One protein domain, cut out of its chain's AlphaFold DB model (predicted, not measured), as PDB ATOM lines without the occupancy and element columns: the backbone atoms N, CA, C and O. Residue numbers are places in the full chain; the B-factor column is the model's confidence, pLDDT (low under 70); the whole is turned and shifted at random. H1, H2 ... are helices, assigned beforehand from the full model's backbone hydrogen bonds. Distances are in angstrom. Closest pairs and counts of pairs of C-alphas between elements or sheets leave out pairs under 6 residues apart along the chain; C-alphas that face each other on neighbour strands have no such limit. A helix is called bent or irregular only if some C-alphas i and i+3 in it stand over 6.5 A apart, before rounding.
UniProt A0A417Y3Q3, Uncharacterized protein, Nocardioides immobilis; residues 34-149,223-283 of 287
ATOM      1  N   LEU A  34      28.573 -50.128 -38.762       77.69
ATOM      2  CA  LEU A  34      28.368 -48.750 -39.185       77.69
ATOM      3  C   LEU A  34      27.665 -47.900 -38.112       77.69
ATOM      4  O   LEU A  34      28.093 -46.783 -37.849       77.69
ATOM      5  N   LEU A  35      26.644 -48.435 -37.434       81.38
ATOM      6  CA  LEU A  35      25.966 -47.720 -36.345       81.38
ATOM      7  C   LEU A  35      26.805 -47.684 -35.064       81.38
ATOM      8  O   LEU A  35      26.711 -46.728 -34.301       81.38
ATOM      9  N   ALA A  36      27.632 -48.703 -34.825       83.38
ATOM     10  CA  ALA A  36      28.485 -48.755 -33.642       83.38
ATOM     11  C   ALA A  36      29.616 -47.711 -33.680       83.38
ATOM     12  O   ALA A  36      29.968 -47.167 -32.636       83.38
ATOM     13  N   PHE A  37      30.155 -47.407 -34.866       90.06
ATOM     14  CA  PHE A  37      31.242 -46.436 -35.035       90.06
ATOM     15  C   PHE A  37      30.802 -45.054 -35.529       90.06
ATOM     16  O   PHE A  37      31.635 -44.154 -35.578       90.06
ATOM     17  N   ALA A  38      29.518 -44.831 -35.823       89.88
ATOM     18  CA  ALA A  38      29.013 -43.498 -36.160       89.88
ATOM     19  C   ALA A  38      29.396 -42.407 -35.127       89.88
ATOM     20  O   ALA A  38      29.811 -41.333 -35.555       89.88
ATOM     21  N   PRO A  39      29.371 -42.660 -33.798       90.38
ATOM     22  CA  PRO A  39      29.836 -41.689 -32.800       90.38
ATOM     23  C   PRO A  39      31.332 -41.367 -32.901       90.38
ATOM     24  O   PRO A  39      31.731 -40.231 -32.678       90.38
ATOM     25  N   LEU A  40      32.161 -42.356 -33.256       90.81
ATOM     26  CA  LEU A  40      33.595 -42.151 -33.479       90.81
ATOM     27  C   LEU A  40      33.823 -41.297 -34.726       90.81
ATOM     28  O   LEU A  40      34.606 -40.358 -34.677       90.81
ATOM     29  N   VAL A  41      33.106 -41.583 -35.815       89.31
ATOM     30  CA  VAL A  41      33.172 -40.773 -37.039       89.31
ATOM     31  C   VAL A  41      32.722 -39.341 -36.765       89.31
ATOM     32  O   VAL A  41      33.393 -38.421 -37.205       89.31
ATOM     33  N   ALA A  42      31.641 -39.140 -36.006       88.06
ATOM     34  CA  ALA A  42      31.176 -37.808 -35.621       88.06
ATOM     35  C   ALA A  42      32.204 -37.062 -34.756       88.06
ATOM     36  O   ALA A  42      32.476 -35.895 -35.014       88.06
ATOM     37  N   CYS A  43      32.814 -37.744 -33.781       89.44
ATOM     38  CA  CYS A  43      33.878 -37.179 -32.951       89.44
ATOM     39  C   CYS A  43      35.077 -36.740 -33.798       89.44
ATOM     40  O   CYS A  43      35.508 -35.596 -33.708       89.44
ATOM     41  N   VAL A  44      35.585 -37.635 -34.653       88.06
ATOM     42  CA  VAL A  44      36.730 -37.353 -35.530       88.06
ATOM     43  C   VAL A  44      36.389 -36.258 -36.536       88.06
ATOM     44  O   VAL A  44      37.211 -35.387 -36.771       88.06
ATOM     45  N   ALA A  45      35.186 -36.261 -37.110       86.81
ATOM     46  CA  ALA A  45      34.752 -35.215 -38.031       86.81
ATOM     47  C   ALA A  45      34.658 -33.848 -37.340       86.81
ATOM     48  O   ALA A  45      35.082 -32.865 -37.932       86.81
ATOM     49  N   GLY A  46      34.148 -33.793 -36.104       84.81
ATOM     50  CA  GLY A  46      34.096 -32.568 -35.303       84.81
ATOM     51  C   GLY A  46      35.488 -32.016 -35.007       84.81
ATOM     52  O   GLY A  46      35.748 -30.854 -35.287       84.81
ATOM     53  N   VAL A  47      36.408 -32.878 -34.559       84.62
ATOM     54  CA  VAL A  47      37.821 -32.520 -34.356       84.62
ATOM     55  C   VAL A  47      38.460 -32.027 -35.651       84.62
ATOM     56  O   VAL A  47      39.048 -30.956 -35.666       84.62
ATOM     57  N   VAL A  48      38.351 -32.786 -36.746       85.81
ATOM     58  CA  VAL A  48      38.991 -32.433 -38.022       85.81
ATOM     59  C   VAL A  48      38.437 -31.117 -38.556       85.81
ATOM     60  O   VAL A  48      39.205 -30.266 -38.993       85.81
ATOM     61  N   ALA A  49      37.117 -30.928 -38.497       84.31
ATOM     62  CA  ALA A  49      36.492 -29.673 -38.883       84.31
ATOM     63  C   ALA A  49      36.952 -28.515 -37.987       84.31
ATOM     64  O   ALA A  49      37.264 -27.459 -38.519       84.31
ATOM     65  N   GLY A  50      37.075 -28.730 -36.673       81.38
ATOM     66  CA  GLY A  50      37.616 -27.729 -35.755       81.38
ATOM     67  C   GLY A  50      39.062 -27.356 -36.084       81.38
ATOM     68  O   GLY A  50      39.356 -26.197 -36.329       81.38
ATOM     69  N   THR A  51      39.951 -28.340 -36.249       82.19
ATOM     70  CA  THR A  51      41.352 -28.083 -36.642       82.19
ATOM     71  C   THR A  51      41.500 -27.422 -38.014       82.19
ATOM     72  O   THR A  51      42.528 -26.820 -38.290       82.19
ATOM     73  N   ALA A  52      40.507 -27.560 -38.899       83.62
ATOM     74  CA  ALA A  52      40.506 -26.907 -40.205       83.62
ATOM     75  C   ALA A  52      39.971 -25.466 -40.156       83.62
ATOM     76  O   ALA A  52      40.175 -24.727 -41.118       83.62
ATOM     77  N   LEU A  53      39.253 -25.105 -39.088       82.06
ATOM     78  CA  LEU A  53      38.742 -23.759 -38.827       82.06
ATOM     79  C   LEU A  53      39.688 -22.935 -37.949       82.06
ATOM     80  O   LEU A  53      39.649 -21.716 -38.039       82.06
ATOM     81  N   ALA A  54      40.503 -23.592 -37.123       79.19
ATOM     82  CA  ALA A  54      41.446 -22.937 -36.230       79.19
ATOM     83  C   ALA A  54      42.562 -22.219 -37.005       79.19
ATOM     84  O   ALA A  54      43.178 -22.804 -37.903       79.19
ATOM     85  N   ASP A  55      42.843 -20.975 -36.615       74.81
ATOM     86  CA  ASP A  55      43.947 -20.185 -37.170       74.81
ATOM     87  C   ASP A  55      45.316 -20.726 -36.733       74.81
ATOM     88  O   ASP A  55      46.254 -20.758 -37.533       74.81
ATOM     89  N   ASP A  56      45.405 -21.234 -35.501       77.00
ATOM     90  CA  ASP A  56      46.579 -21.900 -34.941       77.00
ATOM     91  C   ASP A  56      46.175 -23.233 -34.292       77.00
ATOM     92  O   ASP A  56      45.240 -23.301 -33.499       77.00
ATOM     93  N   VAL A  57      46.891 -24.314 -34.625       77.38
ATOM     94  CA  VAL A  57      46.687 -25.645 -34.026       77.38
ATOM     95  C   VAL A  57      47.860 -25.962 -33.114       77.38
ATOM     96  O   VAL A  57      48.995 -26.130 -33.579       77.38
ATOM     97  N   HIS A  58      47.585 -26.101 -31.821       79.25
ATOM     98  CA  HIS A  58      48.591 -26.449 -30.834       79.25
ATOM     99  C   HIS A  58      48.777 -27.971 -30.768       79.25
ATOM    100  O   HIS A  58      47.917 -28.777 -31.134       79.25
ATOM    101  N   VAL A  59      49.955 -28.409 -30.313       78.56
ATOM    102  CA  VAL A  59      50.248 -29.848 -30.157       78.56
ATOM    103  C   VAL A  59      49.306 -30.492 -29.134       78.56
ATOM    104  O   VAL A  59      48.951 -31.662 -29.283       78.56
ATOM    105  N   GLU A  60      48.895 -29.734 -28.120       74.44
ATOM    106  CA  GLU A  60      47.931 -30.160 -27.104       74.44
ATOM    107  C   GLU A  60      46.551 -30.471 -27.698       74.44
ATOM    108  O   GLU A  60      46.014 -31.534 -27.399       74.44
ATOM    109  N   ASP A  61      46.060 -29.674 -28.654       77.19
ATOM    110  CA  ASP A  61      44.777 -29.919 -29.332       77.19
ATOM    111  C   ASP A  61      44.764 -31.272 -30.049       77.19
ATOM    112  O   ASP A  61      43.794 -32.033 -29.998       77.19
ATOM    113  N   ILE A  62      45.877 -31.607 -30.711       79.94
ATOM    114  CA  ILE A  62      46.048 -32.881 -31.419       79.94
ATOM    115  C   ILE A  62      46.107 -34.041 -30.419       79.94
ATOM    116  O   ILE A  62      45.523 -35.104 -30.651       79.94
ATOM    117  N   VAL A  63      46.832 -33.856 -29.316       82.38
ATOM    118  CA  VAL A  63      46.948 -34.848 -28.244       82.38
ATOM    119  C   VAL A  63      45.585 -35.137 -27.627       82.38
ATOM    120  O   VAL A  63      45.206 -36.308 -27.510       82.38
ATOM    121  N   ASP A  64      44.841 -34.090 -27.296       80.88
ATOM    122  CA  ASP A  64      43.528 -34.198 -26.687       80.88
ATOM    123  C   ASP A  64      42.554 -34.853 -27.651       80.88
ATOM    124  O   ASP A  64      41.927 -35.850 -27.296       80.88
ATOM    125  N   ALA A  65      42.513 -34.411 -28.906       81.19
ATOM    126  CA  ALA A  65      41.729 -35.043 -29.956       81.19
ATOM    127  C   ALA A  65      41.957 -36.563 -30.054       81.19
ATOM    128  O   ALA A  65      40.999 -37.345 -30.098       81.19
ATOM    129  N   ILE A  66      43.221 -37.001 -30.075       82.50
ATOM    130  CA  ILE A  66      43.579 -38.424 -30.167       82.50
ATOM    131  C   ILE A  66      43.151 -39.175 -28.904       82.50
ATOM    132  O   ILE A  66      42.551 -40.251 -28.999       82.50
ATOM    133  N   GLY A  67      43.453 -38.634 -27.722       84.00
ATOM    134  CA  GLY A  67      43.128 -39.286 -26.459       84.00
ATOM    135  C   GLY A  67      41.623 -39.413 -26.241       84.00
ATOM    136  O   GLY A  67      41.115 -40.478 -25.873       84.00
ATOM    137  N   LEU A  68      40.894 -38.357 -26.581       83.00
ATOM    138  CA  LEU A  68      39.452 -38.243 -26.426       83.00
ATOM    139  C   LEU A  68      38.682 -39.097 -27.443       83.00
ATOM    140  O   LEU A  68      37.652 -39.681 -27.089       83.00
ATOM    141  N   ALA A  69      39.222 -39.315 -28.649       89.12
ATOM    142  CA  ALA A  69      38.693 -40.304 -29.597       89.12
ATOM    143  C   ALA A  69      38.717 -41.746 -29.039       89.12
ATOM    144  O   ALA A  69      37.963 -42.616 -29.497       89.12
ATOM    145  N   GLY A  70      39.508 -42.001 -27.990       93.06
ATOM    146  CA  GLY A  70      39.496 -43.250 -27.236       93.06
ATOM    147  C   GLY A  70      38.127 -43.586 -26.632       93.06
ATOM    148  O   GLY A  70      37.738 -44.756 -26.614       93.06
ATOM    149  N   PHE A  71      37.347 -42.590 -26.194       94.19
ATOM    150  CA  PHE A  71      36.017 -42.819 -25.617       94.19
ATOM    151  C   PHE A  71      35.031 -43.442 -26.621       94.19
ATOM    152  O   PHE A  71      34.560 -44.560 -26.373       94.19
ATOM    153  N   PRO A  72      34.721 -42.811 -27.770       95.12
ATOM    154  CA  PRO A  72      33.793 -43.387 -28.737       95.12
ATOM    155  C   PRO A  72      34.351 -44.647 -29.408       95.12
ATOM    156  O   PRO A  72      33.558 -45.512 -29.789       95.12
ATOM    157  N   LEU A  73      35.678 -44.815 -29.493       95.38
ATOM    158  CA  LEU A  73      36.299 -46.068 -29.933       95.38
ATOM    159  C   LEU A  73      35.929 -47.232 -29.002       95.38
ATOM    160  O   LEU A  73      35.432 -48.265 -29.459       95.38
ATOM    161  N   VAL A  74      36.116 -47.061 -27.689       95.19
ATOM    162  CA  VAL A  74      35.736 -48.068 -26.686       95.19
ATOM    163  C   VAL A  74      34.227 -48.307 -26.698       95.19
ATOM    164  O   VAL A  74      33.794 -49.460 -26.690       95.19
ATOM    165  N   GLY A  75      33.421 -47.246 -26.793       94.38
ATOM    166  CA  GLY A  75      31.965 -47.347 -26.912       94.38
ATOM    167  C   GLY A  75      31.522 -48.181 -28.118       94.38
ATOM    168  O   GLY A  75      30.740 -49.124 -27.967       94.38
ATOM    169  N   GLY A  76      32.085 -47.915 -29.300       93.25
ATOM    170  CA  GLY A  76      31.794 -48.661 -30.525       93.25
ATOM    171  C   GLY A  76      32.208 -50.131 -30.441       93.25
ATOM    172  O   GLY A  76      31.428 -51.019 -30.795       93.25
ATOM    173  N   LEU A  77      33.387 -50.421 -29.881       94.31
ATOM    174  CA  LEU A  77      33.841 -51.796 -29.642       94.31
ATOM    175  C   LEU A  77      32.921 -52.555 -28.674       94.31
ATOM    176  O   LEU A  77      32.647 -53.741 -28.883       94.31
ATOM    177  N   LEU A  78      32.422 -51.892 -27.628       93.00
ATOM    178  CA  LEU A  78      31.472 -52.484 -26.686       93.00
ATOM    179  C   LEU A  78      30.108 -52.752 -27.340       93.00
ATOM    180  O   LEU A  78      29.563 -53.845 -27.157       93.00
ATOM    181  N   LEU A  79      29.592 -51.815 -28.148       93.19
ATOM    182  CA  LEU A  79      28.353 -51.989 -28.918       93.19
ATOM    183  C   LEU A  79      28.455 -53.156 -29.904       93.19
ATOM    184  O   LEU A  79      27.546 -53.986 -29.965       93.19
ATOM    185  N   LEU A  80      29.574 -53.258 -30.625       91.75
ATOM    186  CA  LEU A  80      29.854 -54.356 -31.552       91.75
ATOM    187  C   LEU A  80      29.876 -55.721 -30.871       91.75
ATOM    188  O   LEU A  80      29.397 -56.707 -31.426       91.75
ATOM    189  N   ARG A  81      30.444 -55.787 -29.664       89.38
ATOM    190  CA  ARG A  81      30.523 -57.031 -28.888       89.38
ATOM    191  C   ARG A  81      29.253 -57.314 -28.079       89.38
ATOM    192  O   ARG A  81      29.218 -58.323 -27.380       89.38
ATOM    193  N   GLY A  82      28.248 -56.434 -28.124       85.19
ATOM    194  CA  GLY A  82      27.033 -56.543 -27.311       85.19
ATOM    195  C   GLY A  82      27.305 -56.521 -25.801       85.19
ATOM    196  O   GLY A  82      26.518 -57.062 -25.026       85.19
ATOM    197  N   LYS A  83      28.431 -55.938 -25.366       84.06
ATOM    198  CA  LYS A  83      28.848 -55.910 -23.957       84.06
ATOM    199  C   LYS A  83      28.386 -54.616 -23.304       84.06
ATOM    200  O   LYS A  83      28.597 -53.543 -23.855       84.06
ATOM    201  N   VAL A  84      27.782 -54.728 -22.114       89.25
ATOM    202  CA  VAL A  84      27.388 -53.596 -21.247       89.25
ATOM    203  C   VAL A  84      26.811 -52.398 -22.034       89.25
ATOM    204  O   VAL A  84      27.337 -51.288 -21.949       89.25
ATOM    205  N   PRO A  85      25.725 -52.593 -22.810       90.69
ATOM    206  CA  PRO A  85      25.289 -51.651 -23.850       90.69
ATOM    207  C   PRO A  85      24.968 -50.244 -23.329       90.69
ATOM    208  O   PRO A  85      25.078 -49.273 -24.070       90.69
ATOM    209  N   VAL A  86      24.594 -50.113 -22.054       94.12
ATOM    210  CA  VAL A  86      24.378 -48.810 -21.408       94.12
ATOM    211  C   VAL A  86      25.694 -48.038 -21.269       94.12
ATOM    212  O   VAL A  86      25.749 -46.876 -21.654       94.12
ATOM    213  N   LEU A  87      26.761 -48.681 -20.781       94.31
ATOM    214  CA  LEU A  87      28.084 -48.052 -20.696       94.31
ATOM    215  C   LEU A  87      28.631 -47.752 -22.088       94.31
ATOM    216  O   LEU A  87      29.144 -46.665 -22.306       94.31
ATOM    217  N   ALA A  88      28.443 -48.666 -23.041       94.12
ATOM    218  CA  ALA A  88      28.856 -48.457 -24.424       94.12
ATOM    219  C   ALA A  88      28.286 -47.146 -25.004       94.12
ATOM    220  O   ALA A  88      29.022 -46.344 -25.569       94.12
ATOM    221  N   ARG A  89      26.993 -46.877 -24.770       95.12
ATOM    222  CA  ARG A  89      26.335 -45.623 -25.171       95.12
ATOM    223  C   ARG A  89      26.876 -44.397 -24.442       95.12
ATOM    224  O   ARG A  89      26.964 -43.350 -25.063       95.12
ATOM    225  N   ILE A  90      27.244 -44.515 -23.165       95.31
ATOM    226  CA  ILE A  90      27.851 -43.413 -22.400       95.31
ATOM    227  C   ILE A  90      29.212 -43.041 -22.992       95.31
ATOM    228  O   ILE A  90      29.466 -41.868 -23.229       95.31
ATOM    229  N   PHE A  91      30.049 -44.030 -23.307       95.62
ATOM    230  CA  PHE A  91      31.334 -43.808 -23.976       95.62
ATOM    231  C   PHE A  91      31.164 -43.164 -25.364       95.62
ATOM    232  O   PHE A  91      31.902 -42.248 -25.715       95.62
ATOM    233  N   CYS A  92      30.154 -43.585 -26.131       95.75
ATOM    234  CA  CYS A  92      29.804 -42.934 -27.395       95.75
ATOM    235  C   CYS A  92      29.305 -41.495 -27.209       95.75
ATOM    236  O   CYS A  92      29.718 -40.621 -27.962       95.75
ATOM    237  N   LEU A  93      28.430 -41.252 -26.227       95.50
ATOM    238  CA  LEU A  93      27.898 -39.924 -25.921       95.50
ATOM    239  C   LEU A  93      29.024 -38.962 -25.546       95.50
ATOM    240  O   LEU A  93      29.071 -37.868 -26.089       95.50
ATOM    241  N   VAL A  94      29.945 -39.392 -24.681       94.81
ATOM    242  CA  VAL A  94      31.132 -38.611 -24.310       94.81
ATOM    243  C   VAL A  94      31.931 -38.226 -25.555       94.81
ATOM    244  O   VAL A  94      32.218 -37.054 -25.740       94.81
ATOM    245  N   GLY A  95      32.203 -39.169 -26.463       92.50
ATOM    246  CA  GLY A  95      32.879 -38.853 -27.726       92.50
ATOM    247  C   GLY A  95      32.146 -37.834 -28.600       92.50
ATOM    248  O   GLY A  95      32.774 -36.957 -29.179       92.50
ATOM    249  N   VAL A  96      30.816 -37.925 -28.688       93.56
ATOM    250  CA  VAL A  96      30.012 -36.958 -29.456       93.56
ATOM    251  C   VAL A  96      30.044 -35.575 -28.814       93.56
ATOM    252  O   VAL A  96      30.202 -34.596 -29.531       93.56
ATOM    253  N   LEU A  97      29.915 -35.491 -27.486       94.50
ATOM    254  CA  LEU A  97      29.996 -34.225 -26.755       94.50
ATOM    255  C   LEU A  97      31.366 -33.569 -26.939       94.50
ATOM    256  O   LEU A  97      31.428 -32.378 -27.208       94.50
ATOM    257  N   LEU A  98      32.440 -34.357 -26.874       90.75
ATOM    258  CA  LEU A  98      33.806 -33.884 -27.085       90.75
ATOM    259  C   LEU A  98      34.008 -33.362 -28.509       90.75
ATOM    260  O   LEU A  98      34.427 -32.227 -28.683       90.75
ATOM    261  N   GLY A  99      33.645 -34.142 -29.532       89.56
ATOM    262  CA  GLY A  99      33.755 -33.682 -30.919       89.56
ATOM    263  C   GLY A  99      32.903 -32.446 -31.219       89.56
ATOM    264  O   GLY A  99      33.321 -31.596 -32.000       89.56
ATOM    265  N   ALA A 100      31.728 -32.331 -30.591       92.31
ATOM    266  CA  ALA A 100      30.899 -31.134 -30.679       92.31
ATOM    267  C   ALA A 100      31.558 -29.931 -29.992       92.31
ATOM    268  O   ALA A 100      31.526 -28.846 -30.558       92.31
ATOM    269  N   GLY A 101      32.182 -30.128 -28.827       91.75
ATOM    270  CA  GLY A 101      32.922 -29.090 -28.110       91.75
ATOM    271  C   GLY A 101      34.118 -28.562 -28.901       91.75
ATOM    272  O   GLY A 101      34.221 -27.356 -29.078       91.75
ATOM    273  N   PHE A 102      34.948 -29.444 -29.470       86.88
ATOM    274  CA  PHE A 102      36.072 -29.043 -30.336       86.88
ATOM    275  C   PHE A 102      35.615 -28.233 -31.548       86.88
ATOM    276  O   PHE A 102      36.215 -27.217 -31.885       86.88
ATOM    277  N   LEU A 103      34.541 -28.677 -32.206       89.69
ATOM    278  CA  LEU A 103      33.986 -27.948 -33.341       89.69
ATOM    279  C   LEU A 103      33.424 -26.586 -32.917       89.69
ATOM    280  O   LEU A 103      33.577 -25.614 -33.645       89.69
ATOM    281  N   ALA A 104      32.750 -26.530 -31.769       91.81
ATOM    282  CA  ALA A 104      32.140 -25.314 -31.253       91.81
ATOM    283  C   ALA A 104      33.189 -24.280 -30.815       91.81
ATOM    284  O   ALA A 104      33.030 -23.113 -31.154       91.81
ATOM    285  N   GLY A 105      34.267 -24.716 -30.153       88.56
ATOM    286  CA  GLY A 105      35.398 -23.863 -29.777       88.56
ATOM    287  C   GLY A 105      36.112 -23.303 -31.003       88.56
ATOM    288  O   GLY A 105      36.154 -22.099 -31.189       88.56
ATOM    289  N   ALA A 106      36.510 -24.162 -31.945       86.62
ATOM    290  CA  ALA A 106      37.147 -23.695 -33.178       86.62
ATOM    291  C   ALA A 106      36.244 -22.792 -34.040       86.62
ATOM    292  O   ALA A 106      36.724 -21.955 -34.798       86.62
ATOM    293  N   TYR A 107      34.922 -22.968 -33.964       87.56
ATOM    294  CA  TYR A 107      33.980 -22.046 -34.590       87.56
ATOM    295  C   TYR A 107      33.919 -20.696 -33.861       87.56
ATOM    296  O   TYR A 107      33.761 -19.675 -34.527       87.56
ATOM    297  N   ALA A 108      34.043 -20.691 -32.529       88.44
ATOM    298  CA  ALA A 108      34.122 -19.477 -31.722       88.44
ATOM    299  C   ALA A 108      35.354 -18.635 -32.078       88.44
ATOM    300  O   ALA A 108      35.230 -17.422 -32.212       88.44
ATOM    301  N   ASP A 109      36.485 -19.293 -32.331       84.50
ATOM    302  CA  ASP A 109      37.748 -18.629 -32.678       84.50
ATOM    303  C   ASP A 109      37.812 -18.162 -34.140       84.50
ATOM    304  O   ASP A 109      38.662 -17.358 -34.509       84.50
ATOM    305  N   SER A 110      36.922 -18.664 -34.998       83.69
ATOM    306  CA  SER A 110      36.922 -18.315 -36.419       83.69
ATOM    307  C   SER A 110      36.334 -16.922 -36.686       83.69
ATOM    308  O   SER A 110      35.401 -16.484 -36.018       83.69
ATOM    309  N   ASP A 111      36.749 -16.284 -37.786       83.88
ATOM    310  CA  ASP A 111      36.181 -15.016 -38.295       83.88
ATOM    311  C   ASP A 111      34.685 -15.092 -38.709       83.88
ATOM    312  O   ASP A 111      34.117 -14.155 -39.288       83.88
ATOM    313  N   LEU A 112      34.018 -16.228 -38.488       85.06
ATOM    314  CA  LEU A 112      32.632 -16.448 -38.881       85.06
ATOM    315  C   LEU A 112      31.653 -15.735 -37.930       85.06
ATOM    316  O   LEU A 112      31.865 -15.644 -36.722       85.06
ATOM    317  N   PRO A 113      30.505 -15.254 -38.446       86.12
ATOM    318  CA  PRO A 113      29.496 -14.641 -37.594       86.12
ATOM    319  C   PRO A 113      28.908 -15.685 -36.646       86.12
ATOM    320  O   PRO A 113      28.513 -16.757 -37.095       86.12
ATOM    321  N   GLY A 114      28.753 -15.337 -35.368       85.69
ATOM    322  CA  GLY A 114      28.154 -16.223 -34.365       85.69
ATOM    323  C   GLY A 114      29.139 -16.833 -33.369       85.69
ATOM    324  O   GLY A 114      28.727 -17.724 -32.631       85.69
ATOM    325  N   ALA A 115      30.374 -16.327 -33.299       86.38
ATOM    326  CA  ALA A 115      31.382 -16.724 -32.314       86.38
ATOM    327  C   ALA A 115      30.851 -16.923 -30.872       86.38
ATOM    328  O   ALA A 115      31.056 -18.011 -30.331       86.38
ATOM    329  N   PRO A 116      30.029 -16.014 -30.293       90.44
ATOM    330  CA  PRO A 116      29.539 -16.193 -28.920       90.44
ATOM    331  C   PRO A 116      28.661 -17.443 -28.745       90.44
ATOM    332  O   PRO A 116      28.579 -18.031 -27.673       90.44
ATOM    333  N   VAL A 117      27.971 -17.877 -29.808       91.50
ATOM    334  CA  VAL A 117      27.172 -19.111 -29.783       91.50
ATOM    335  C   VAL A 117      28.076 -20.342 -29.826       91.50
ATOM    336  O   VAL A 117      27.756 -21.341 -29.185       91.50
ATOM    337  N   GLY A 118      29.189 -20.281 -30.565       92.31
ATOM    338  CA  GLY A 118      30.216 -21.326 -30.564       92.31
ATOM    339  C   GLY A 118      30.791 -21.536 -29.168       92.31
ATOM    340  O   GLY A 118      30.794 -22.656 -28.665       92.31
ATOM    341  N   GLU A 119      31.147 -20.448 -28.497       92.62
ATOM    342  CA  GLU A 119      31.725 -20.471 -27.155       92.62
ATOM    343  C   GLU A 119      30.742 -21.019 -26.109       92.62
ATOM    344  O   GLU A 119      31.063 -21.946 -25.366       92.62
ATOM    345  N   LEU A 120      29.477 -20.577 -26.145       94.44
ATOM    346  CA  LEU A 120      28.418 -21.135 -25.296       94.44
ATOM    347  C   LEU A 120      28.222 -22.640 -25.526       94.44
ATOM    348  O   LEU A 120      28.023 -23.401 -24.576       94.44
ATOM    349  N   LEU A 121      28.255 -23.088 -26.787       94.81
ATOM    350  CA  LEU A 121      28.136 -24.505 -27.137       94.81
ATOM    351  C   LEU A 121      29.345 -25.313 -26.649       94.81
ATOM    352  O   LEU A 121      29.166 -26.432 -26.151       94.81
ATOM    353  N   ALA A 122      30.552 -24.759 -26.745       93.38
ATOM    354  CA  ALA A 122      31.760 -25.364 -26.200       93.38
ATOM    355  C   ALA A 122      31.645 -25.512 -24.672       93.38
ATOM    356  O   ALA A 122      31.783 -26.621 -24.148       93.38
ATOM    357  N   ALA A 123      31.236 -24.454 -23.968       93.50
ATOM    358  CA  ALA A 123      31.064 -24.463 -22.518       93.50
ATOM    359  C   ALA A 123      30.037 -25.514 -22.047       93.50
ATOM    360  O   ALA A 123      30.325 -26.354 -21.187       93.50
ATOM    361  N   VAL A 124      28.836 -25.563 -22.641       95.19
ATOM    362  CA  VAL A 124      27.804 -26.527 -22.200       95.19
ATOM    363  C   VAL A 124      28.124 -27.975 -22.562       95.19
ATOM    364  O   VAL A 124      27.686 -28.890 -21.853       95.19
ATOM    365  N   THR A 125      28.860 -28.218 -23.652       95.25
ATOM    366  CA  THR A 125      29.310 -29.572 -24.018       95.25
ATOM    367  C   THR A 125      30.452 -30.038 -23.121       95.25
ATOM    368  O   THR A 125      30.467 -31.210 -22.723       95.25
ATOM    369  N   PHE A 126      31.340 -29.130 -22.712       92.44
ATOM    370  CA  PHE A 126      32.361 -29.393 -21.704       92.44
ATOM    371  C   PHE A 126      31.727 -29.784 -20.361       92.44
ATOM    372  O   PHE A 126      31.983 -30.881 -19.850       92.44
ATOM    373  N   VAL A 127      30.789 -28.977 -19.848       93.19
ATOM    374  CA  VAL A 127      30.045 -29.275 -18.608       93.19
ATOM    375  C   VAL A 127      29.317 -30.621 -18.705       93.19
ATOM    376  O   VAL A 127      29.413 -31.450 -17.793       93.19
ATOM    377  N   ALA A 128      28.637 -30.894 -19.826       95.69
ATOM    378  CA  ALA A 128      27.957 -32.171 -20.058       95.69
ATOM    379  C   ALA A 128      28.923 -33.364 -19.991       95.69
ATOM    380  O   ALA A 128      28.598 -34.414 -19.420       95.69
ATOM    381  N   THR A 129      30.110 -33.206 -20.576       93.69
ATOM    382  CA  THR A 129      31.145 -34.238 -20.627       93.69
ATOM    383  C   THR A 129      31.675 -34.548 -19.234       93.69
ATOM    384  O   THR A 129      31.613 -35.702 -18.795       93.69
ATOM    385  N   ILE A 130      32.123 -33.520 -18.509       91.00
ATOM    386  CA  ILE A 130      32.665 -33.651 -17.152       91.00
ATOM    387  C   ILE A 130      31.625 -34.262 -16.215       91.00
ATOM    388  O   ILE A 130      31.906 -35.235 -15.508       91.00
ATOM    389  N   GLN A 131      30.386 -33.775 -16.265       94.00
ATOM    390  CA  GLN A 131      29.317 -34.311 -15.439       94.00
ATOM    391  C   GLN A 131      29.041 -35.784 -15.754       94.00
ATOM    392  O   GLN A 131      28.912 -36.599 -14.836       94.00
ATOM    393  N   THR A 132      28.995 -36.162 -17.033       94.50
ATOM    394  CA  THR A 132      28.775 -37.553 -17.450       94.50
ATOM    395  C   THR A 132      29.886 -38.477 -16.940       94.50
ATOM    396  O   THR A 132      29.597 -39.549 -16.393       94.50
ATOM    397  N   LEU A 133      31.147 -38.058 -17.062       91.50
ATOM    398  CA  LEU A 133      32.306 -38.835 -16.626       91.50
ATOM    399  C   LEU A 133      32.391 -38.975 -15.104       91.50
ATOM    400  O   LEU A 133      32.674 -40.065 -14.608       91.50
ATOM    401  N   LEU A 134      32.110 -37.908 -14.355       91.69
ATOM    402  CA  LEU A 134      32.283 -37.903 -12.901       91.69
ATOM    403  C   LEU A 134      31.055 -38.396 -12.126       91.69
ATOM    404  O   LEU A 134      31.174 -38.757 -10.955       91.69
ATOM    405  N   THR A 135      29.880 -38.480 -12.761       94.50
ATOM    406  CA  THR A 135      28.652 -38.946 -12.092       94.50
ATOM    407  C   THR A 135      28.047 -40.188 -12.740       94.50
ATOM    408  O   THR A 135      27.933 -41.226 -12.083       94.50
ATOM    409  N   VAL A 136      27.671 -40.126 -14.019       95.19
ATOM    410  CA  VAL A 136      26.921 -41.194 -14.700       95.19
ATOM    411  C   VAL A 136      27.772 -42.454 -14.846       95.19
ATOM    412  O   VAL A 136      27.305 -43.559 -14.543       95.19
ATOM    413  N   LEU A 137      29.030 -42.296 -15.264       93.62
ATOM    414  CA  LEU A 137      29.966 -43.404 -15.432       93.62
ATOM    415  C   LEU A 137      30.189 -44.185 -14.117       93.62
ATOM    416  O   LEU A 137      29.865 -45.376 -14.100       93.62
ATOM    417  N   PRO A 138      30.651 -43.580 -13.000       92.81
ATOM    418  CA  PRO A 138      30.861 -44.310 -11.746       92.81
ATOM    419  C   PRO A 138      29.569 -44.896 -11.166       92.81
ATOM    420  O   PRO A 138      29.596 -45.979 -10.582       92.81
ATOM    421  N   LEU A 139      28.419 -44.243 -11.365       94.56
ATOM    422  CA  LEU A 139      27.131 -44.738 -10.878       94.56
ATOM    423  C   LEU A 139      26.722 -46.078 -11.515       94.56
ATOM    424  O   LEU A 139      26.119 -46.935 -10.855       94.56
ATOM    425  N   LEU A 140      27.028 -46.259 -12.801       94.38
ATOM    426  CA  LEU A 140      26.603 -47.417 -13.591       94.38
ATOM    427  C   LEU A 140      27.696 -48.480 -13.741       94.38
ATOM    428  O   LEU A 140      27.389 -49.655 -13.972       94.38
ATOM    429  N   PHE A 141      28.962 -48.107 -13.577       93.31
ATOM    430  CA  PHE A 141      30.092 -49.011 -13.737       93.31
ATOM    431  C   PHE A 141      30.123 -50.137 -12.677       93.31
ATOM    432  O   PHE A 141      29.730 -49.932 -11.525       93.31
ATOM    433  N   PRO A 142      30.570 -51.368 -13.013       90.62
ATOM    434  CA  PRO A 142      30.969 -51.875 -14.339       90.62
ATOM    435  C   PRO A 142      29.828 -52.503 -15.148       90.62
ATOM    436  O   PRO A 142      30.004 -52.852 -16.309       90.62
ATOM    437  N   THR A 143      28.658 -52.698 -14.545       88.69
ATOM    438  CA  THR A 143      27.599 -53.546 -15.112       88.69
ATOM    439  C   THR A 143      26.606 -52.795 -15.995       88.69
ATOM    440  O   THR A 143      25.763 -53.428 -16.629       88.69
ATOM    441  N   GLY A 144      26.639 -51.460 -16.008       90.56
ATOM    442  CA  GLY A 144      25.650 -50.618 -16.686       90.56
ATOM    443  C   GLY A 144      24.305 -50.509 -15.959       90.56
ATOM    444  O   GLY A 144      23.353 -49.979 -16.519       90.56
ATOM    445  N   HIS A 145      24.205 -51.014 -14.729       91.38
ATOM    446  CA  HIS A 145      22.975 -51.019 -13.933       91.38
ATOM    447  C   HIS A 145      23.192 -50.294 -12.613       91.38
ATOM    448  O   HIS A 145      24.300 -50.323 -12.087       91.38
ATOM    449  N   LEU A 146      22.140 -49.704 -12.043       93.19
ATOM    450  CA  LEU A 146      22.185 -49.086 -10.713       93.19
ATOM    451  C   LEU A 146      22.417 -50.132  -9.601       93.19
ATOM    452  O   LEU A 146      21.917 -51.251  -9.726       93.19
ATOM    453  N   PRO A 147      23.073 -49.778  -8.474       89.25
ATOM    454  CA  PRO A 147      23.358 -50.736  -7.400       89.25
ATOM    455  C   PRO A 147      22.104 -51.337  -6.743       89.25
ATOM    456  O   PRO A 147      22.108 -52.477  -6.297       89.25
ATOM    457  N   SER A 148      21.027 -50.553  -6.612       92.31
ATOM    458  CA  SER A 148      19.712 -50.997  -6.117       92.31
ATOM    459  C   SER A 148      18.630 -49.971  -6.481       92.31
ATOM    460  O   SER A 148      18.947 -48.854  -6.884       92.31
ATOM    461  N   ARG A 149      17.340 -50.308  -6.317       92.38
ATOM    462  CA  ARG A 149      16.216 -49.420  -6.698       92.38
ATOM    463  C   ARG A 149      16.264 -48.032  -6.041       92.38
ATOM    464  O   ARG A 149      15.872 -47.065  -6.680       92.38
ATOM    465  N   LEU A 223      32.217 -52.921  -4.326       88.19
ATOM    466  CA  LEU A 223      33.453 -53.604  -3.935       88.19
ATOM    467  C   LEU A 223      33.273 -54.530  -2.724       88.19
ATOM    468  O   LEU A 223      33.889 -55.598  -2.686       88.19
ATOM    469  N   ARG A 224      32.402 -54.179  -1.768       84.81
ATOM    470  CA  ARG A 224      32.204 -54.949  -0.522       84.81
ATOM    471  C   ARG A 224      31.747 -56.395  -0.748       84.81
ATOM    472  O   ARG A 224      32.122 -57.262   0.031       84.81
ATOM    473  N   GLY A 225      30.993 -56.664  -1.814       80.62
ATOM    474  CA  GLY A 225      30.490 -58.004  -2.156       80.62
ATOM    475  C   GLY A 225      30.927 -58.516  -3.530       80.62
ATOM    476  O   GLY A 225      30.429 -59.541  -3.986       80.62
ATOM    477  N   ALA A 226      31.816 -57.798  -4.220       86.38
ATOM    478  CA  ALA A 226      32.192 -58.114  -5.592       86.38
ATOM    479  C   ALA A 226      33.032 -59.396  -5.689       86.38
ATOM    480  O   ALA A 226      33.981 -59.591  -4.924       86.38
ATOM    481  N   GLN A 227      32.729 -60.213  -6.700       88.75
ATOM    482  CA  GLN A 227      33.599 -61.297  -7.158       88.75
ATOM    483  C   GLN A 227      34.946 -60.733  -7.662       88.75
ATOM    484  O   GLN A 227      35.001 -59.562  -8.062       88.75
ATOM    485  N   PRO A 228      36.027 -61.537  -7.701       87.25
ATOM    486  CA  PRO A 228      37.360 -61.069  -8.096       87.25
ATOM    487  C   PRO A 228      37.396 -60.319  -9.437       87.25
ATOM    488  O   PRO A 228      38.045 -59.280  -9.537       87.25
ATOM    489  N   GLY A 229      36.629 -60.775 -10.438       87.38
ATOM    490  CA  GLY A 229      36.533 -60.108 -11.741       87.38
ATOM    491  C   GLY A 229      35.988 -58.681 -11.642       87.38
ATOM    492  O   GLY A 229      36.617 -57.740 -12.118       87.38
ATOM    493  N   THR A 230      34.868 -58.483 -10.945       88.19
ATOM    494  CA  THR A 230      34.274 -57.153 -10.730       88.19
ATOM    495  C   THR A 230      35.191 -56.239  -9.914       88.19
ATOM    496  O   THR A 230      35.280 -55.047 -10.206       88.19
ATOM    497  N   ARG A 231      35.918 -56.779  -8.923       89.38
ATOM    498  CA  ARG A 231      36.921 -56.006  -8.168       89.38
ATOM    499  C   ARG A 231      38.043 -55.512  -9.073       89.38
ATOM    500  O   ARG A 231      38.402 -54.342  -8.991       89.38
ATOM    501  N   ARG A 232      38.546 -56.372  -9.967       91.31
ATOM    502  CA  ARG A 232      39.559 -55.999 -10.963       91.31
ATOM    503  C   ARG A 232      39.050 -54.896 -11.892       91.31
ATOM    504  O   ARG A 232      39.767 -53.931 -12.108       91.31
ATOM    505  N   GLN A 233      37.813 -54.988 -12.383       91.69
ATOM    506  CA  GLN A 233      37.226 -53.956 -13.250       91.69
ATOM    507  C   GLN A 233      37.166 -52.586 -12.572       91.69
ATOM    508  O   GLN A 233      37.596 -51.592 -13.152       91.69
ATOM    509  N   ILE A 234      36.647 -52.540 -11.340       91.06
ATOM    510  CA  ILE A 234      36.547 -51.300 -10.559       91.06
ATOM    511  C   ILE A 234      37.937 -50.765 -10.216       91.06
ATOM    512  O   ILE A 234      38.152 -49.564 -10.324       91.06
ATOM    513  N   GLY A 235      38.881 -51.634  -9.853       89.81
ATOM    514  CA  GLY A 235      40.258 -51.235  -9.566       89.81
ATOM    515  C   GLY A 235      40.962 -50.614 -10.773       89.81
ATOM    516  O   GLY A 235      41.590 -49.572 -10.631       89.81
ATOM    517  N   ILE A 236      40.815 -51.206 -11.962       92.00
ATOM    518  CA  ILE A 236      41.444 -50.703 -13.192       92.00
ATOM    519  C   ILE A 236      40.851 -49.352 -13.598       92.00
ATOM    520  O   ILE A 236      41.608 -48.407 -13.805       92.00
ATOM    521  N   LEU A 237      39.518 -49.225 -13.660       89.94
ATOM    522  CA  LEU A 237      38.902 -47.929 -13.971       89.94
ATOM    523  C   LEU A 237      39.242 -46.887 -12.899       89.94
ATOM    524  O   LEU A 237      39.571 -45.755 -13.233       89.94
ATOM    525  N   GLY A 238      39.193 -47.275 -11.623       87.81
ATOM    526  CA  GLY A 238      39.546 -46.406 -10.506       87.81
ATOM    527  C   GLY A 238      40.982 -45.891 -10.590       87.81
ATOM    528  O   GLY A 238      41.210 -44.725 -10.293       87.81
ATOM    529  N   ALA A 239      41.929 -46.712 -11.053       87.50
ATOM    530  CA  ALA A 239      43.296 -46.270 -11.316       87.50
ATOM    531  C   ALA A 239      43.350 -45.232 -12.449       87.50
ATOM    532  O   ALA A 239      43.964 -44.187 -12.268       87.50
ATOM    533  N   GLY A 240      42.662 -45.469 -13.573       86.31
ATOM    534  CA  GLY A 240      42.606 -44.506 -14.682       86.31
ATOM    535  C   GLY A 240      41.978 -43.165 -14.283       86.31
ATOM    536  O   GLY A 240      42.532 -42.109 -14.574       86.31
ATOM    537  N   VAL A 241      40.864 -43.201 -13.545       85.88
ATOM    538  CA  VAL A 241      40.212 -41.994 -13.003       85.88
ATOM    539  C   VAL A 241      41.093 -41.301 -11.963       85.88
ATOM    540  O   VAL A 241      41.163 -40.079 -11.947       85.88
ATOM    541  N   GLY A 242      41.782 -42.060 -11.108       83.12
ATOM    542  CA  GLY A 242      42.701 -41.512 -10.110       83.12
ATOM    543  C   GLY A 242      43.899 -40.797 -10.734       83.12
ATOM    544  O   GLY A 242      44.298 -39.753 -10.231       83.12
ATOM    545  N   VAL A 243      44.429 -41.315 -11.847       86.38
ATOM    546  CA  VAL A 243      45.477 -40.643 -12.631       86.38
ATOM    547  C   VAL A 243      44.956 -39.326 -13.203       86.38
ATOM    548  O   VAL A 243      45.582 -38.297 -12.978       86.38
ATOM    549  N   LEU A 244      43.795 -39.337 -13.867       84.06
ATOM    550  CA  LEU A 244      43.191 -38.120 -14.421       84.06
ATOM    551  C   LEU A 244      42.927 -37.068 -13.331       84.06
ATOM    552  O   LEU A 244      43.331 -35.921 -13.475       84.06
ATOM    553  N   ALA A 245      42.312 -37.463 -12.213       80.56
ATOM    554  CA  ALA A 245      42.041 -36.551 -11.106       80.56
ATOM    555  C   ALA A 245      43.332 -36.021 -10.462       80.56
ATOM    556  O   ALA A 245      43.397 -34.854 -10.094       80.56
ATOM    557  N   GLY A 246      44.361 -36.863 -10.325       81.50
ATOM    558  CA  GLY A 246      45.653 -36.460  -9.776       81.50
ATOM    559  C   GLY A 246      46.387 -35.455 -10.661       81.50
ATOM    560  O   GLY A 246      46.904 -34.476 -10.137       81.50
ATOM    561  N   LEU A 247      46.391 -35.672 -11.982       84.75
ATOM    562  CA  LEU A 247      46.972 -34.732 -12.944       84.75
ATOM    563  C   LEU A 247      46.235 -33.396 -12.912       84.75
ATOM    564  O   LEU A 247      46.881 -32.371 -12.763       84.75
ATOM    565  N   PHE A 248      44.900 -33.419 -12.924       80.69
ATOM    566  CA  PHE A 248      44.089 -32.204 -12.862       80.69
ATOM    567  C   PHE A 248      44.297 -31.410 -11.559       80.69
ATOM    568  O   PHE A 248      44.464 -30.198 -11.577       80.69
ATOM    569  N   LEU A 249      44.321 -32.082 -10.401       79.50
ATOM    570  CA  LEU A 249      44.474 -31.414  -9.099       79.50
ATOM    571  C   LEU A 249      45.880 -30.854  -8.855       79.50
ATOM    572  O   LEU A 249      46.037 -29.932  -8.055       79.50
ATOM    573  N   LEU A 250      46.900 -31.449  -9.472       83.38
ATOM    574  CA  LEU A 250      48.297 -31.053  -9.305       83.38
ATOM    575  C   LEU A 250      48.815 -30.232 -10.486       83.38
ATOM    576  O   LEU A 250      50.005 -29.921 -10.509       83.38
ATOM    577  N   ASP A 251      47.947 -29.884 -11.434       82.88
ATOM    578  CA  ASP A 251      48.338 -29.369 -12.739       82.88
ATOM    579  C   ASP A 251      49.199 -28.108 -12.633       82.88
ATOM    580  O   ASP A 251      50.370 -28.121 -13.011       82.88
ATOM    581  N   SER A 252      48.697 -27.082 -11.940       79.81
ATOM    582  CA  SER A 252      49.418 -25.823 -11.714       79.81
ATOM    583  C   SER A 252      50.757 -26.006 -10.985       79.81
ATOM    584  O   SER A 252      51.734 -25.309 -11.264       79.81
ATOM    585  N   THR A 253      50.840 -26.971 -10.063       84.56
ATOM    586  CA  THR A 253      52.081 -27.279  -9.332       84.56
ATOM    587  C   THR A 253      53.092 -27.987 -10.229       84.56
ATOM    588  O   THR A 253      54.277 -27.660 -10.205       84.56
ATOM    589  N   LEU A 254      52.646 -28.967 -11.012       84.50
ATOM    590  CA  LEU A 254      53.504 -29.769 -11.876       84.50
ATOM    591  C   LEU A 254      53.983 -28.967 -13.088       84.50
ATOM    592  O   LEU A 254      55.164 -29.043 -13.426       84.50
ATOM    593  N   GLN A 255      53.126 -28.123 -13.661       84.19
ATOM    594  CA  GLN A 255      53.498 -27.201 -14.731       84.19
ATOM    595  C   GLN A 255      54.556 -26.196 -14.261       84.19
ATOM    596  O   GLN A 255      55.553 -25.987 -14.949       84.19
ATOM    597  N   GLY A 256      54.435 -25.668 -13.036       84.94
ATOM    598  CA  GLY A 256      55.455 -24.794 -12.444       84.94
ATOM    599  C   GLY A 256      56.818 -25.464 -12.207       84.94
ATOM    600  O   GLY A 256      57.836 -24.776 -12.160       84.94
ATOM    601  N   ILE A 257      56.863 -26.795 -12.060       86.94
ATOM    602  CA  ILE A 257      58.104 -27.554 -11.819       86.94
ATOM    603  C   ILE A 257      58.746 -28.020 -13.131       86.94
ATOM    604  O   ILE A 257      59.967 -27.964 -13.277       86.94
ATOM    605  N   PHE A 258      57.936 -28.532 -14.057       84.44
ATOM    606  CA  PHE A 258      58.403 -29.277 -15.227       84.44
ATOM    607  C   PHE A 258      58.245 -28.514 -16.554       84.44
ATOM    608  O   PHE A 258      58.773 -28.969 -17.570       84.44
ATOM    609  N   GLY A 259      57.578 -27.354 -16.546       83.81
ATOM    610  CA  GLY A 259      57.372 -26.502 -17.719       83.81
ATOM    611  C   GLY A 259      56.463 -27.124 -18.782       83.81
ATOM    612  O   GLY A 259      55.766 -28.107 -18.539       83.81
ATOM    613  N   ASP A 260      56.497 -26.569 -19.991       77.44
ATOM    614  CA  ASP A 260      55.522 -26.861 -21.057       77.44
ATOM    615  C   ASP A 260      55.534 -28.324 -21.537       77.44
ATOM    616  O   ASP A 260      54.509 -28.875 -21.935       77.44
ATOM    617  N   VAL A 261      56.682 -29.008 -21.434       80.12
ATOM    618  CA  VAL A 261      56.800 -30.439 -21.777       80.12
ATOM    619  C   VAL A 261      55.900 -31.302 -20.885       80.12
ATOM    620  O   VAL A 261      55.399 -32.335 -21.334       80.12
ATOM    621  N   TYR A 262      55.672 -30.890 -19.635       83.50
ATOM    622  CA  TYR A 262      54.743 -31.583 -18.749       83.50
ATOM    623  C   TYR A 262      53.297 -31.446 -19.220       83.50
ATOM    624  O   TYR A 262      52.607 -32.458 -19.200       83.50
ATOM    625  N   GLY A 263      52.868 -30.271 -19.695       77.44
ATOM    626  CA  GLY A 263      51.490 -30.052 -20.152       77.44
ATOM    627  C   GLY A 263      51.082 -31.062 -21.224       77.44
ATOM    628  O   GLY A 263      50.110 -31.794 -21.059       77.44
ATOM    629  N   ILE A 264      51.926 -31.234 -22.247       79.56
ATOM    630  CA  ILE A 264      51.685 -32.198 -23.333       79.56
ATOM    631  C   ILE A 264      51.628 -33.640 -22.801       79.56
ATOM    632  O   ILE A 264      50.732 -34.410 -23.151       79.56
ATOM    633  N   LEU A 265      52.580 -34.041 -21.953       83.00
ATOM    634  CA  LEU A 265      52.615 -35.405 -21.410       83.00
ATOM    635  C   LEU A 265      51.436 -35.680 -20.466       83.00
ATOM    636  O   LEU A 265      50.872 -36.775 -20.493       83.00
ATOM    637  N   ALA A 266      51.063 -34.700 -19.647       82.31
ATOM    638  CA  ALA A 266      49.928 -34.768 -18.744       82.31
ATOM    639  C   ALA A 266      48.619 -34.876 -19.527       82.31
ATOM    640  O   ALA A 266      47.822 -35.760 -19.220       82.31
ATOM    641  N   ALA A 267      48.451 -34.083 -20.586       78.12
ATOM    642  CA  ALA A 267      47.309 -34.140 -21.491       78.12
ATOM    643  C   ALA A 267      47.154 -35.531 -22.131       78.12
ATOM    644  O   ALA A 267      46.097 -36.154 -21.999       78.12
ATOM    645  N   VAL A 268      48.229 -36.103 -22.706       83.94
ATOM    646  CA  VAL A 268      48.211 -37.474 -23.271       83.94
ATOM    647  C   VAL A 268      47.740 -38.481 -22.226       83.94
ATOM    648  O   VAL A 268      46.890 -39.336 -22.496       83.94
ATOM    649  N   VAL A 269      48.318 -38.427 -21.026       86.69
ATOM    650  CA  VAL A 269      48.027 -39.403 -19.975       86.69
ATOM    651  C   VAL A 269      46.604 -39.220 -19.450       86.69
ATOM    652  O   VAL A 269      45.885 -40.210 -19.314       86.69
ATOM    653  N   ALA A 270      46.168 -37.990 -19.187       82.81
ATOM    654  CA  ALA A 270      44.844 -37.695 -18.656       82.81
ATOM    655  C   ALA A 270      43.747 -38.154 -19.625       82.81
ATOM    656  O   ALA A 270      42.858 -38.920 -19.240       82.81
ATOM    657  N   THR A 271      43.847 -37.772 -20.898       82.44
ATOM    658  CA  THR A 271      42.817 -38.064 -21.904       82.44
ATOM    659  C   THR A 271      42.742 -39.548 -22.270       82.44
ATOM    660  O   THR A 271      41.650 -40.064 -22.519       82.44
ATOM    661  N   THR A 272      43.863 -40.281 -22.231       88.56
ATOM    662  CA  THR A 272      43.896 -41.712 -22.592       88.56
ATOM    663  C   THR A 272      43.694 -42.673 -21.418       88.56
ATOM    664  O   THR A 272      43.223 -43.798 -21.627       88.56
ATOM    665  N   ALA A 273      43.996 -42.270 -20.177       90.44
ATOM    666  CA  ALA A 273      43.969 -43.169 -19.020       90.44
ATOM    667  C   ALA A 273      42.590 -43.800 -18.790       90.44
ATOM    668  O   ALA A 273      42.481 -45.014 -18.599       90.44
ATOM    669  N   VAL A 274      41.524 -42.998 -18.834       91.06
ATOM    670  CA  VAL A 274      40.149 -43.470 -18.612       91.06
ATOM    671  C   VAL A 274      39.664 -44.417 -19.719       91.06
ATOM    672  O   VAL A 274      39.215 -45.516 -19.373       91.06
ATOM    673  N   PRO A 275      39.742 -44.084 -21.026       92.50
ATOM    674  CA  PRO A 275      39.295 -44.996 -22.075       92.50
ATOM    675  C   PRO A 275      40.137 -46.276 -22.133       92.50
ATOM    676  O   PRO A 275      39.564 -47.357 -22.271       92.50
ATOM    677  N   ILE A 276      41.460 -46.212 -21.934       92.62
ATOM    678  CA  ILE A 276      42.309 -47.417 -21.870       92.62
ATOM    679  C   ILE A 276      41.915 -48.290 -20.675       92.62
ATOM    680  O   ILE A 276      41.693 -49.494 -20.830       92.62
ATOM    681  N   ALA A 277      41.764 -47.702 -19.487       92.62
ATOM    682  CA  ALA A 277      41.341 -48.435 -18.300       92.62
ATOM    683  C   ALA A 277      39.959 -49.082 -18.495       92.62
ATOM    684  O   ALA A 277      39.754 -50.247 -18.145       92.62
ATOM    685  N   ALA A 278      39.020 -48.363 -19.112       92.81
ATOM    686  CA  ALA A 278      37.706 -48.889 -19.450       92.81
ATOM    687  C   ALA A 278      37.780 -50.038 -20.465       92.81
ATOM    688  O   ALA A 278      37.098 -51.047 -20.279       92.81
ATOM    689  N   ALA A 279      38.628 -49.927 -21.491       92.62
ATOM    690  CA  ALA A 279      38.864 -50.987 -22.463       92.62
ATOM    691  C   ALA A 279      39.368 -52.259 -21.770       92.62
ATOM    692  O   ALA A 279      38.748 -53.310 -21.907       92.62
ATOM    693  N   ILE A 280      40.419 -52.154 -20.951       92.50
ATOM    694  CA  ILE A 280      41.007 -53.293 -20.225       92.50
ATOM    695  C   ILE A 280      39.998 -53.903 -19.238       92.50
ATOM    696  O   ILE A 280      39.944 -55.122 -19.053       92.50
ATOM    697  N   ALA A 281      39.182 -53.073 -18.583       91.94
ATOM    698  CA  ALA A 281      38.187 -53.546 -17.630       91.94
ATOM    699  C   ALA A 281      36.994 -54.246 -18.312       91.94
ATOM    700  O   ALA A 281      36.487 -55.251 -17.807       91.94
ATOM    701  N   LEU A 282      36.510 -53.724 -19.442       91.62
ATOM    702  CA  LEU A 282      35.237 -54.142 -20.045       91.62
ATOM    703  C   LEU A 282      35.393 -55.067 -21.261       91.62
ATOM    704  O   LEU A 282      34.432 -55.745 -21.640       91.62
ATOM    705  N   LEU A 283      36.584 -55.142 -21.858       88.62
ATOM    706  CA  LEU A 283      36.917 -56.034 -22.965       88.62
ATOM    707  C   LEU A 283      37.857 -57.148 -22.465       88.62
ATOM    708  O   LEU A 283      39.067 -56.979 -22.502       88.62
TER     709      LEU A 283
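What this domain is: This is residues 34 to 149 and 223 to 283 of the 287 residues of an uncharacterized protein of Nocardioides immobilis (UniProt A0A417Y3Q3). Long helices run side by side at shallow tilts: H1, H2 and H3 make an up-and-down bundle, H4 packs on H3, and the bent helix H7 runs beside H2 with H5 packed on it. Short H6 makes a corner before H7, where residues 256 to 261 stick out. The printed part has 177 residues with seven named helices, H1 to H7 in chain order, and no named strand; the class is all helix. It is compact, with a radius of gyration of the C-alphas of 17.0 A and spans of 55 by 43 by 27 A.

How they stand to each other: H1, residues 34 to 53, and H2, residues 59 to 80, form a helical hairpin and touch at a shallow tilt of 12 degrees, the C-alphas of Ala 36 and Gly 76 being closest at 4.5 A. H3, residues 85 to 109, touches H1, with the C-alphas of Cys 43 and Gly 99 closest at 4.0 A; the two run the same way. H3 also touches H2, opposite ways at 28 degrees, closest at the C-alphas of Gly 75 and Ala 88, 4.1 A. These three are a bundle, up and down, each helix running against the one before it. H4, residues 115 to 140, touches H3, with the C-alphas of Ala 108 and Ala 115 closest at 3.9 A. H5, residues 228 to 249, and H4 are near each other, with 6 pairs of C-alphas within 10 A. H6, residues 251 to 258, and H5 meet only through their link. H7, residues 260 to 282, was assigned as one helix by its hydrogen bonds but is bent: C-alphas 271 and 274 are 6.9 A apart, and its arms H7a, residues 260 to 271, and H7b, residues 274 to 282, stand at 31 degrees. H6 and H7a only just touch, only at the corner, with 3 pairs of C-alphas within 8 A, closest at Gln 255 and Tyr 262, 6.1 A. H2 touches H7a with residues 59 to 68 alone, closest at the C-alphas of Gly 67 and Thr 271, 4.7 A. H5 touches H7b, opposite ways at 1 degree, closest at the C-alphas of Gln 233 and Ala 281, 4.5 A. H1 and H5 are apart. Every O i to N i+4 pair is within hydrogen-bond range in H3, H5, H6 and H7b; the counts are 14 of 16 in H1, 15 of 18 in H2, 20 of 22 in H4 and 7 of 8 in H7a.

Where its parts are: H1 begins at C-alpha 34 (28.368, -48.750, -39.185), measures 27.1 A and is irregular, with C-alphas 36 and 39 7.2 A apart. H2 measures 31.9 A, H3 36.4 A, H4 36.3 A and H5 30.5 A. H6 measures 10.4 A, H7a 17.0 A and H7b 11.8 A, the last ending at C-alpha 282 (35.237, -54.142, -20.045).

The domain as a whole: The two C-alphas farthest apart, of Asp 111 and Gly 225, are 56.4 A apart. Residues 150 to 222 are cut out, and C-alphas 149 and 223 are 18.0 A apart across the cut. The links that are printed whole are tight. The mean pLDDT of the printed part is 88.1, and no printed residue is under 70.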